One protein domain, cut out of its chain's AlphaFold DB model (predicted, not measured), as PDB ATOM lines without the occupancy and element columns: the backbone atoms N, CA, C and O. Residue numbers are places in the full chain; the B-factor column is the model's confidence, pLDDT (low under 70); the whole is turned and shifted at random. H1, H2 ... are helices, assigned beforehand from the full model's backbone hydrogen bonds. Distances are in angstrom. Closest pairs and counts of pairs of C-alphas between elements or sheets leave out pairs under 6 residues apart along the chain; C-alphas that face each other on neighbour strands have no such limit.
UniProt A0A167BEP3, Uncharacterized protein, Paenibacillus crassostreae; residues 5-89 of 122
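Overview. This is residues 5 to 89 of the 122 residues of an uncharacterized protein of Paenibacillus crassostreae (UniProt A0A167BEP3). Two long helices, H3 and H5, lie side by side and run opposite ways as the core, with H4 near H5 and H1 slanting over the first part of H3. The short H2 makes the turn between H1 and H3 at one end of the longest axis. The printed part has 85 residues with five named helices, H1 to H5 along the chain, and no named strand; the class is all helix. It is compact, with a radius of gyration of the C-alphas of 13.6 A, but only just elongated in outline, spanning 39 by 26 by 19 A.

Arrangement. H3, residues 24 to 46, is the hub, touching three helices. It touches H5, residues 69 to 86, at a shallow tilt of 22 degrees, opposite ways; the closest C-alphas, of Ile 38 and Ile 75, are 6.2 A apart. With residues 26 to 33 alone it touches residues 6 to 10 of H1, residues 5 to 16, at a tilt of 37 degrees, only just steep, opposite ways; the closest C-alphas are those of Leu 7 and Phe 30, 6.8 A. H2, residues 18 to 22, only just touches H3, only at the corner, with 3 pairs of C-alphas within 8 A. H4, residues 55 to 64, is close to but not clearly touching H5, with C-alphas of Tyr 58 and Phe 79 closest at 7.3 A, and is apart from H3. Every O i to N i+4 pair is within hydrogen-bond range in H1, H3 and H4; H5 has 13 of 14, and H2 has 0 of 1, with 1 of 2 O i to N i+3 pairs.

Along the chain. H3 is 31.7 A long, from C-alpha 24 at (34.068, -5.523, 226.661), and H5 25.8 A, ending with C-alpha 86 at (31.470, 5.174, 227.778). H1 is 16.5 A, H4 14.3 A and H2 8.5 A.

Size, cuts and confidence. The farthest C-alphas, of Asn 16 and Glu 64, are 40.1 A apart. There is no cut and no long link. Residues 88 to 89 have pLDDT under 70.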
ATOM      1  N   GLU A   5      15.486  -9.248 233.052       88.50
ATOM      2  CA  GLU A   5      16.252 -10.420 233.511       88.50
ATOM      3  C   GLU A   5      17.747 -10.322 233.174       88.50
ATOM      4  O   GLU A   5      18.593 -10.630 234.007       88.50
ATOM      5  N   LYS A   6      18.087  -9.841 231.972       90.38
ATOM      6  CA  LYS A   6      19.484  -9.675 231.549       90.38
ATOM      7  C   LYS A   6      20.171  -8.523 232.275       90.38
ATOM      8  O   LYS A   6      21.351  -8.622 232.591       90.38
ATOM      9  N   LEU A   7      19.436  -7.441 232.543       92.25
ATOM     10  CA  LEU A   7      19.939  -6.318 233.334       92.25
ATOM     11  C   LEU A   7      20.194  -6.748 234.787       92.25
ATOM     12  O   LEU A   7      21.231  -6.397 235.342       92.25
ATOM     13  N   ASN A   8      19.301  -7.558 235.366       93.12
ATOM     14  CA  ASN A   8      19.479  -8.155 236.693       93.12
ATOM     15  C   ASN A   8      20.677  -9.108 236.745       93.12
ATOM     16  O   ASN A   8      21.473  -9.015 237.672       93.12
ATOM     17  N   ALA A   9      20.850  -9.972 235.740       93.06
ATOM     18  CA  ALA A   9      22.014 -10.852 235.660       93.06
ATOM     19  C   ALA A   9      23.327 -10.053 235.596       93.06
ATOM     20  O   ALA A   9      24.273 -10.351 236.318       93.06
ATOM     21  N   PHE A  10      23.378  -8.987 234.788       93.06
ATOM     22  CA  PHE A  10      24.555  -8.117 234.736       93.06
ATOM     23  C   PHE A  10      24.804  -7.387 236.065       93.06
ATOM     24  O   PHE A  10      25.953  -7.265 236.488       93.06
ATOM     25  N   LEU A  11      23.745  -6.920 236.735       94.50
ATOM     26  CA  LEU A  11      23.841  -6.314 238.062       94.50
ATOM     27  C   LEU A  11      24.453  -7.295 239.072       94.50
ATOM     28  O   LEU A  11      25.421  -6.941 239.739       94.50
ATOM     29  N   GLU A  12      23.936  -8.522 239.137       94.75
ATOM     30  CA  GLU A  12      24.444  -9.572 240.025       94.75
ATOM     31  C   GLU A  12      25.921  -9.884 239.738       94.75
ATOM     32  O   GLU A  12      26.734  -9.983 240.658       94.75
ATOM     33  N   GLU A  13      26.302  -9.983 238.463       93.56
ATOM     34  CA  GLU A  13      27.697 -10.188 238.072       93.56
ATOM     35  C   GLU A  13      28.610  -9.041 238.529       93.56
ATOM     36  O   GLU A  13      29.692  -9.304 239.048       93.56
ATOM     37  N   VAL A  14      28.192  -7.780 238.373       90.56
ATOM     38  CA  VAL A  14      28.993  -6.603 238.762       90.56
ATOM     39  C   VAL A  14      29.082  -6.438 240.284       90.56
ATOM     40  O   VAL A  14      30.119  -6.000 240.790       90.56
ATOM     41  N   GLU A  15      28.027  -6.780 241.026       89.94
ATOM     42  CA  GLU A  15      28.037  -6.762 242.494       89.94
ATOM     43  C   GLU A  15      28.976  -7.826 243.073       89.94
ATOM     44  O   GLU A  15      29.705  -7.542 244.029       89.94
ATOM     45  N   ASN A  16      29.003  -9.016 242.466       90.81
ATOM     46  CA  ASN A  16      29.887 -10.113 242.861       90.81
ATOM     47  C   ASN A  16      31.336  -9.892 242.401       90.81
ATOM     48  O   ASN A  16      32.279 -10.108 243.165       90.81
ATOM     49  N   GLU A  17      31.528  -9.445 241.160       87.62
ATOM     50  CA  GLU A  17      32.830  -9.232 240.543       87.62
ATOM     51  C   GLU A  17      32.892  -7.863 239.842       87.62
ATOM     52  O   GLU A  17      32.590  -7.698 238.659       87.62
ATOM     53  N   LYS A  18      33.398  -6.862 240.568       84.00
ATOM     54  CA  LYS A  18      33.523  -5.476 240.082       84.00
ATOM     55  C   LYS A  18      34.342  -5.330 238.785       84.00
ATOM     56  O   LYS A  18      34.153  -4.349 238.069       84.00
ATOM     57  N   SER A  19      35.232  -6.274 238.455       83.38
ATOM     58  CA  SER A  19      36.007  -6.286 237.199       83.38
ATOM     59  C   SER A  19      35.165  -6.534 235.948       83.38
ATOM     60  O   SER A  19      35.609  -6.191 234.854       83.38
ATOM     61  N   VAL A  20      33.943  -7.059 236.088       86.75
ATOM     62  CA  VAL A  20      33.023  -7.321 234.968       86.75
ATOM     63  C   VAL A  20      32.743  -6.065 234.139       86.75
ATOM     64  O   VAL A  20      32.591  -6.155 232.922       86.75
ATOM     65  N   ILE A  21      32.783  -4.877 234.752       83.62
ATOM     66  CA  ILE A  21      32.604  -3.592 234.055       83.62
ATOM     67  C   ILE A  21      33.714  -3.284 233.029       83.62
ATOM     68  O   ILE A  21      33.581  -2.360 232.229       83.62
ATOM     69  N   PHE A  22      34.816  -4.038 233.032       82.12
ATOM     70  CA  PHE A  22      35.903  -3.915 232.058       82.12
ATOM     71  C   PHE A  22      35.878  -5.012 230.986       82.12
ATOM     72  O   PHE A  22      36.607  -4.907 229.999       82.12
ATOM     73  N   ASP A  23      35.027  -6.032 231.129       87.75
ATOM     74  CA  ASP A  23      34.816  -7.036 230.089       87.75
ATOM     75  C   ASP A  23      34.003  -6.417 228.948       87.75
ATOM     76  O   ASP A  23      32.795  -6.191 229.050       87.75
ATOM     77  N   TYR A  24      34.680  -6.146 227.831       85.31
ATOM     78  CA  TYR A  24      34.068  -5.523 226.661       85.31
ATOM     79  C   TYR A  24      32.842  -6.289 226.156       85.31
ATOM     80  O   TYR A  24      31.837  -5.674 225.812       85.31
ATOM     81  N   LYS A  25      32.886  -7.624 226.140       88.94
ATOM     82  CA  LYS A  25      31.789  -8.438 225.613       88.94
ATOM     83  C   LYS A  25      30.561  -8.336 226.514       88.94
ATOM     84  O   LYS A  25      29.452  -8.163 226.007       88.94
ATOM     85  N   LYS A  26      30.755  -8.426 227.832       89.75
ATOM     86  CA  LYS A  26      29.662  -8.303 228.809       89.75
ATOM     87  C   LYS A  26      29.062  -6.902 228.792       89.75
ATOM     88  O   LYS A  26      27.845  -6.757 228.688       89.75
ATOM     89  N   VAL A  27      29.912  -5.878 228.790       89.19
ATOM     90  CA  VAL A  27      29.482  -4.476 228.761       89.19
ATOM     91  C   VAL A  27      28.748  -4.139 227.469       89.19
ATOM     92  O   VAL A  27      27.672  -3.562 227.538       89.19
ATOM     93  N   SER A  28      29.242  -4.553 226.300       88.56
ATOM     94  CA  SER A  28      28.538  -4.296 225.038       88.56
ATOM     95  C   SER A  28      27.201  -5.028 224.944       88.56
ATOM     96  O   SER A  28      26.253  -4.507 224.358       88.56
ATOM     97  N   SER A  29      27.087  -6.213 225.552       91.25
ATOM     98  CA  SER A  29      25.788  -6.873 225.695       91.25
ATOM     99  C   SER A  29      24.850  -6.047 226.574       91.25
ATOM    100  O   SER A  29      23.705  -5.830 226.193       91.25
ATOM    101  N   PHE A  30      25.327  -5.552 227.712       92.56
ATOM    102  CA  PHE A  30      24.551  -4.702 228.610       92.56
ATOM    103  C   PHE A  30      24.125  -3.369 227.961       92.56
ATOM    104  O   PHE A  30      22.949  -3.013 228.013       92.56
ATOM    105  N   GLU A  31      25.039  -2.673 227.276       92.06
ATOM    106  CA  GLU A  31      24.760  -1.441 226.517       92.06
ATOM    107  C   GLU A  31      23.646  -1.664 225.486       92.06
ATOM    108  O   GLU A  31      22.739  -0.842 225.346       92.06
ATOM    109  N   ARG A  32      23.672  -2.815 224.800       93.25
ATOM    110  CA  ARG A  32      22.617  -3.201 223.863       93.25
ATOM    111  C   ARG A  32      21.272  -3.378 224.560       93.25
ATOM    112  O   ARG A  32      20.263  -2.952 224.006       93.25
ATOM    113  N   GLU A  33      21.227  -3.997 225.735       94.06
ATOM    114  CA  GLU A  33      19.965  -4.175 226.463       94.06
ATOM    115  C   GLU A  33      19.375  -2.831 226.922       94.06
ATOM    116  O   GLU A  33      18.166  -2.636 226.784       94.06
ATOM    117  N   ILE A  34      20.210  -1.876 227.364       93.75
ATOM    118  CA  ILE A  34      19.764  -0.499 227.647       93.75
ATOM    119  C   ILE A  34      19.182   0.140 226.384       93.75
ATOM    120  O   ILE A  34      18.050   0.627 226.416       93.75
ATOM    121  N   TYR A  35      19.933   0.116 225.275       94.75
ATOM    122  CA  TYR A  35      19.493   0.692 224.002       94.75
ATOM    123  C   TYR A  35      18.141   0.120 223.578       94.75
ATOM    124  O   TYR A  35      17.222   0.872 223.274       94.75
ATOM    125  N   MET A  36      17.995  -1.207 223.610       94.62
ATOM    126  CA  MET A  36      16.750  -1.871 223.228       94.62
ATOM    127  C   MET A  36      15.591  -1.493 224.152       94.62
ATOM    128  O   MET A  36      14.473  -1.344 223.667       94.62
ATOM    129  N   SER A  37      15.829  -1.324 225.458       93.56
ATOM    130  CA  SER A  37      14.771  -0.918 226.393       93.56
ATOM    131  C   SER A  37      14.219   0.463 226.038       93.56
ATOM    132  O   SER A  37      13.015   0.621 225.843       93.56
ATOM    133  N   ILE A  38      15.112   1.441 225.858       95.00
ATOM    134  CA  ILE A  38      14.729   2.821 225.536       95.00
ATOM    135  C   ILE A  38      14.147   2.911 224.124       95.00
ATOM    136  O   ILE A  38      13.108   3.533 223.930       95.00
ATOM    137  N   HIS A  39      14.764   2.252 223.142       95.25
ATOM    138  CA  HIS A  39      14.264   2.218 221.769       95.25
ATOM    139  C   HIS A  39      12.835   1.663 221.708       95.25
ATOM    140  O   HIS A  39      11.975   2.256 221.066       95.25
ATOM    141  N   ASN A  40      12.555   0.558 222.406       93.75
ATOM    142  CA  ASN A  40      11.218  -0.035 222.422       93.75
ATOM    143  C   ASN A  40      10.187   0.873 223.106       93.75
ATOM    144  O   ASN A  40       9.056   0.960 222.629       93.75
ATOM    145  N   LEU A  41      10.564   1.539 224.204       94.00
ATOM    146  CA  LEU A  41       9.717   2.524 224.884       94.00
ATOM    147  C   LEU A  41       9.365   3.680 223.934       94.00
ATOM    148  O   LEU A  41       8.189   3.978 223.731       94.00
ATOM    149  N   LEU A  42      10.380   4.273 223.302       95.31
ATOM    150  CA  LEU A  42      10.233   5.406 222.389       95.31
ATOM    151  C   LEU A  42       9.415   5.061 221.145       95.31
ATOM    152  O   LEU A  42       8.502   5.800 220.774       95.31
ATOM    153  N   ASN A  43       9.692   3.913 220.533       94.56
ATOM    154  CA  ASN A  43       8.967   3.456 219.357       94.56
ATOM    155  C   ASN A  43       7.487   3.215 219.686       94.56
ATOM    156  O   ASN A  43       6.605   3.698 218.981       94.56
ATOM    157  N   LYS A  44       7.207   2.534 220.804       93.50
ATOM    158  CA  LYS A  44       5.843   2.171 221.199       93.50
ATOM    159  C   LYS A  44       4.998   3.374 221.624       93.50
ATOM    160  O   LYS A  44       3.829   3.435 221.255       93.50
ATOM    161  N   ASN A  45       5.559   4.276 222.427       94.62
ATOM    162  CA  ASN A  45       4.791   5.359 223.046       94.62
ATOM    163  C   ASN A  45       4.793   6.639 222.197       94.62
ATOM    164  O   ASN A  45       3.833   7.400 222.255       94.62
ATOM    165  N   TYR A  46       5.836   6.858 221.390       95.38
ATOM    166  CA  TYR A  46       6.056   8.131 220.694       95.38
ATOM    167  C   TYR A  46       6.305   7.981 219.190       95.38
ATOM    168  O   TYR A  46       6.502   8.982 218.508       95.38
ATOM    169  N   SER A  47       6.300   6.755 218.646       94.31
ATOM    170  CA  SER A  47       6.666   6.483 217.242       94.31
ATOM    171  C   SER A  47       8.039   7.056 216.858       94.31
ATOM    172  O   SER A  47       8.264   7.436 215.711       94.31
ATOM    173  N   TYR A  48       8.959   7.122 217.827       94.25
ATOM    174  CA  TYR A  48      10.288   7.696 217.652       94.25
ATOM    175  C   TYR A  48      11.356   6.608 217.515       94.25
ATOM    176  O   TYR A  48      11.413   5.667 218.310       94.25
ATOM    177  N   GLU A  49      12.240   6.758 216.528       94.75
ATOM    178  CA  GLU A  49      13.378   5.864 216.316       94.75
ATOM    179  C   GLU A  49      14.637   6.401 217.006       94.75
ATOM    180  O   GLU A  49      15.202   7.426 216.622       94.75
ATOM    181  N   LEU A  50      15.115   5.671 218.017       94.06
ATOM    182  CA  LEU A  50      16.335   6.028 218.735       94.06
ATOM    183  C   LEU A  50      17.584   5.827 217.861       94.06
ATOM    184  O   LEU A  50      17.973   4.694 217.576       94.06
ATOM    185  N   LYS A  51      18.257   6.923 217.503       92.19
ATOM    186  CA  LYS A  51      19.431   6.919 216.605       92.19
ATOM    187  C   LYS A  51      20.762   6.606 217.305       92.19
ATOM    188  O   LYS A  51      21.741   6.279 216.643       92.19
ATOM    189  N   GLY A  52      20.807   6.679 218.636       93.12
ATOM    190  CA  GLY A  52      22.007   6.400 219.424       93.12
ATOM    191  C   GLY A  52      21.851   6.758 220.902       93.12
ATOM    192  O   GLY A  52      20.809   7.249 221.321       93.12
ATOM    193  N   MET A  53      22.901   6.499 221.690       92.50
ATOM    194  CA  MET A  53      22.913   6.633 223.161       92.50
ATOM    195  C   MET A  53      23.998   7.601 223.653       92.50
ATOM    196  O   MET A  53      24.743   7.302 224.587       92.50
ATOM    197  N   SER A  54      24.121   8.755 222.993       90.81
ATOM    198  CA  SER A  54      25.016   9.847 223.411       90.81
ATOM    199  C   SER A  54      24.219  11.093 223.794       90.81
ATOM    200  O   SER A  54      23.043  11.193 223.457       90.81
ATOM    201  N   THR A  55      24.863  12.067 224.439       87.50
ATOM    202  CA  THR A  55      24.226  13.334 224.837       87.50
ATOM    203  C   THR A  55      23.536  14.038 223.669       87.50
ATOM    204  O   THR A  55      22.392  14.441 223.807       87.50
ATOM    205  N   VAL A  56      24.166  14.073 222.488       92.25
ATOM    206  CA  VAL A  56      23.571  14.678 221.282       92.25
ATOM    207  C   VAL A  56      22.249  14.001 220.906       92.25
ATOM    208  O   VAL A  56      21.293  14.676 220.552       92.25
ATOM    209  N   HIS A  57      22.171  12.672 221.023       94.50
ATOM    210  CA  HIS A  57      20.933  11.942 220.743       94.50
ATOM    211  C   HIS A  57      19.855  12.199 221.803       94.50
ATOM    212  O   HIS A  57      18.675  12.219 221.462       94.50
ATOM    213  N   TYR A  58      20.244  12.397 223.067       94.31
ATOM    214  CA  TYR A  58      19.307  12.763 224.129       94.31
ATOM    215  C   TYR A  58      18.727  14.162 223.909       94.31
ATOM    216  O   TYR A  58      17.514  14.343 223.984       94.31
ATOM    217  N   ASP A  59      19.580  15.132 223.577       93.12
ATOM    218  CA  ASP A  59      19.162  16.509 223.320       93.12
ATOM    219  C   ASP A  59      18.191  16.572 222.132       93.12
ATOM    220  O   ASP A  59      17.102  17.126 222.271       93.12
ATOM    221  N   SER A  60      18.514  15.903 221.014       94.19
ATOM    222  CA  SER A  60      17.605  15.799 219.863       94.19
ATOM    223  C   SER A  60      16.274  15.132 220.223       94.19
ATOM    224  O   SER A  60      15.219  15.614 219.823       94.19
ATOM    225  N   LEU A  61      16.291  14.055 221.017       94.62
ATOM    226  CA  LEU A  61      15.067  13.392 221.469       94.62
ATOM    227  C   LEU A  61      14.153  14.347 222.252       94.62
ATOM    228  O   LEU A  61      12.952  14.374 221.995       94.62
ATOM    229  N   ARG A  62      14.701  15.130 223.192       93.19
ATOM    230  CA  ARG A  62      13.894  16.065 223.995       93.19
ATOM    231  C   ARG A  62      13.296  17.207 223.179       93.19
ATOM    232  O   ARG A  62      12.255  17.733 223.557       93.19
ATOM    233  N   GLU A  63      13.972  17.626 222.115       92.62
ATOM    234  CA  GLU A  63      13.472  18.668 221.213       92.62
ATOM    235  C   GLU A  63      12.385  18.134 220.272       92.62
ATOM    236  O   GLU A  63      11.419  18.839 219.978       92.62
ATOM    237  N   GLU A  64      12.529  16.891 219.806       93.44
ATOM    238  CA  GLU A  64      11.629  16.277 218.825       93.44
ATOM    239  C   GLU A  64      10.366  15.672 219.461       93.44
ATOM    240  O   GLU A  64       9.326  15.595 218.802       93.44
ATOM    241  N   VAL A  65      10.434  15.232 220.724       92.94
ATOM    242  CA  VAL A  65       9.368  14.455 221.369       92.94
ATOM    243  C   VAL A  65       8.958  15.063 222.716       92.94
ATOM    244  O   VAL A  65       9.783  15.150 223.627       92.94
ATOM    245  N   PRO A  66       7.672  15.414 222.910       92.12
ATOM    246  CA  PRO A  66       7.155  15.805 224.216       92.12
ATOM    247  C   PRO A  66       6.968  14.561 225.099       92.12
ATOM    248  O   PRO A  66       5.920  13.915 225.077       92.12
ATOM    249  N   LEU A  67       8.009  14.206 225.848       92.69
ATOM    250  CA  LEU A  67       8.023  13.032 226.723       92.69
ATOM    251  C   LEU A  67       7.131  13.223 227.961       92.69
ATOM    252  O   LEU A  67       7.141  14.280 228.593       92.69
ATOM    253  N   GLU A  68       6.403  12.174 228.349       92.00
ATOM    254  CA  GLU A  68       5.708  12.124 229.638       92.00
ATOM    255  C   GLU A  68       6.716  12.004 230.791       92.00
ATOM    256  O   GLU A  68       7.716  11.297 230.677       92.00
ATOM    257  N   GLU A  69       6.426  12.624 231.938       87.75
ATOM    258  CA  GLU A  69       7.333  12.683 233.100       87.75
ATOM    259  C   GLU A  69       7.846  11.302 233.548       87.75
ATOM    260  O   GLU A  69       9.038  11.126 233.801       87.75
ATOM    261  N   LYS A  70       6.969  10.289 233.556       85.19
ATOM    262  CA  LYS A  70       7.330   8.902 233.904       85.19
ATOM    263  C   LYS A  70       8.351   8.280 232.937       85.19
ATOM    264  O   LYS A  70       9.184   7.477 233.346       85.19
ATOM    265  N   ASP A  71       8.277   8.641 231.657       92.38
ATOM    266  CA  ASP A  71       9.135   8.097 230.607       92.38
ATOM    267  C   ASP A  71      10.465   8.859 230.564       92.38
ATOM    268  O   ASP A  71      11.508   8.246 230.331       92.38
ATOM    269  N   VAL A  72      10.450  10.167 230.866       92.88
ATOM    270  CA  VAL A  72      11.662  10.988 231.028       92.88
ATOM    271  C   VAL A  72      12.613  10.338 232.024       92.88
ATOM    272  O   VAL A  72      13.784  10.158 231.702       92.88
ATOM    273  N   GLU A  73      12.123   9.915 233.190       92.50
ATOM    274  CA  GLU A  73      12.988   9.340 234.224       92.50
ATOM    275  C   GLU A  73      13.675   8.042 233.763       92.50
ATOM    276  O   GLU A  73      14.873   7.843 234.006       92.50
ATOM    277  N   ILE A  74      12.952   7.172 233.050       93.06
ATOM    278  CA  ILE A  74      13.505   5.942 232.461       93.06
ATOM    279  C   ILE A  74      14.588   6.288 231.436       93.06
ATOM    280  O   ILE A  74      15.690   5.731 231.476       93.06
ATOM    281  N   ILE A  75      14.273   7.203 230.519       94.44
ATOM    282  CA  ILE A  75      15.155   7.608 229.424       94.44
ATOM    283  C   ILE A  75      16.430   8.241 229.990       94.44
ATOM    284  O   ILE A  75      17.527   7.793 229.659       94.44
ATOM    285  N   GLU A  76      16.306   9.216 230.891       94.31
ATOM    286  CA  GLU A  76      17.438   9.896 231.532       94.31
ATOM    287  C   GLU A  76      18.362   8.920 232.244       94.31
ATOM    288  O   GLU A  76      19.576   8.939 232.028       94.31
ATOM    289  N   THR A  77      17.788   8.017 233.039       93.69
ATOM    290  CA  THR A  77      18.566   7.018 233.777       93.69
ATOM    291  C   THR A  77      19.319   6.090 232.810       93.69
ATOM    292  O   THR A  77      20.487   5.763 233.031       93.69
ATOM    293  N   GLY A  78      18.703   5.709 231.688       94.00
ATOM    294  CA  GLY A  78      19.348   4.890 230.662       94.00
ATOM    295  C   GLY A  78      20.480   5.609 229.911       94.00
ATOM    296  O   GLY A  78      21.556   5.035 229.714       94.00
ATOM    297  N   PHE A  79      20.290   6.879 229.536       94.38
ATOM    298  CA  PHE A  79      21.353   7.705 228.943       94.38
ATOM    299  C   PHE A  79      22.508   7.944 229.923       94.38
ATOM    300  O   PHE A  79      23.677   7.891 229.528       94.38
ATOM    301  N   GLN A  80      22.201   8.132 231.208       93.06
ATOM    302  CA  GLN A  80      23.202   8.250 232.263       93.06
ATOM    303  C   GLN A  80      24.063   6.983 232.357       93.06
ATOM    304  O   GLN A  80      25.291   7.090 232.356       93.06
ATOM    305  N   LEU A  81      23.458   5.788 232.358       92.38
ATOM    306  CA  LEU A  81      24.200   4.518 232.369       92.38
ATOM    307  C   LEU A  81      25.137   4.378 231.164       92.38
ATOM    308  O   LEU A  81      26.311   4.042 231.337       92.38
ATOM    309  N   SER A  82      24.649   4.685 229.957       91.06
ATOM    310  CA  SER A  82      25.462   4.671 228.729       91.06
ATOM    311  C   SER A  82      26.674   5.606 228.831       91.06
ATOM    312  O   SER A  82      27.803   5.235 228.496       91.06
ATOM    313  N   SER A  83      26.473   6.813 229.369       88.25
ATOM    314  CA  SER A  83      27.542   7.797 229.577       88.25
ATOM    315  C   SER A  83      28.587   7.324 230.601       88.25
ATOM    316  O   SER A  83      29.800   7.421 230.367       88.25
ATOM    317  N   MET A  84      28.143   6.740 231.719       88.19
ATOM    318  CA  MET A  84      29.032   6.178 232.744       88.19
ATOM    319  C   MET A  84      29.882   5.031 232.188       88.19
ATOM    320  O   MET A  84      31.080   4.953 232.460       88.19
ATOM    321  N   ILE A  85      29.294   4.183 231.345       86.31
ATOM    322  CA  ILE A  85      30.016   3.108 230.668       86.31
ATOM    323  C   ILE A  85      30.992   3.651 229.634       86.31
ATOM    324  O   ILE A  85      32.136   3.207 229.579       86.31
ATOM    325  N   THR A  86      30.590   4.612 228.814       81.56
ATOM    326  CA  THR A  86      31.470   5.174 227.778       81.56
ATOM    327  C   THR A  86      32.700   5.844 228.403       81.56
ATOM    328  O   THR A  86      33.810   5.728 227.889       81.56
ATOM    329  N   SER A  87      32.538   6.464 229.574       75.25
ATOM    330  CA  SER A  87      33.633   7.066 230.345       75.25
ATOM    331  C   SER A  87      34.434   6.068 231.199       75.25
ATOM    332  O   SER A  87      35.340   6.479 231.935       75.25
ATOM    333  N   ARG A  88      34.164   4.755 231.108       67.12
ATOM    334  CA  ARG A  88      34.775   3.745 231.992       67.12
ATOM    335  C   ARG A  88      36.302   3.683 231.915       67.12
ATOM    336  O   ARG A  88      36.972   3.519 232.930       67.12
ATOM    337  N   THR A  89      36.873   3.890 230.730       53.59
ATOM    338  CA  THR A  89      38.323   3.808 230.483       53.59
ATOM    339  C   THR A  89      39.102   4.999 231.045       53.59
ATOM    340  O   THR A  89      40.227   4.833 231.507       53.59
TER     341      THR A  89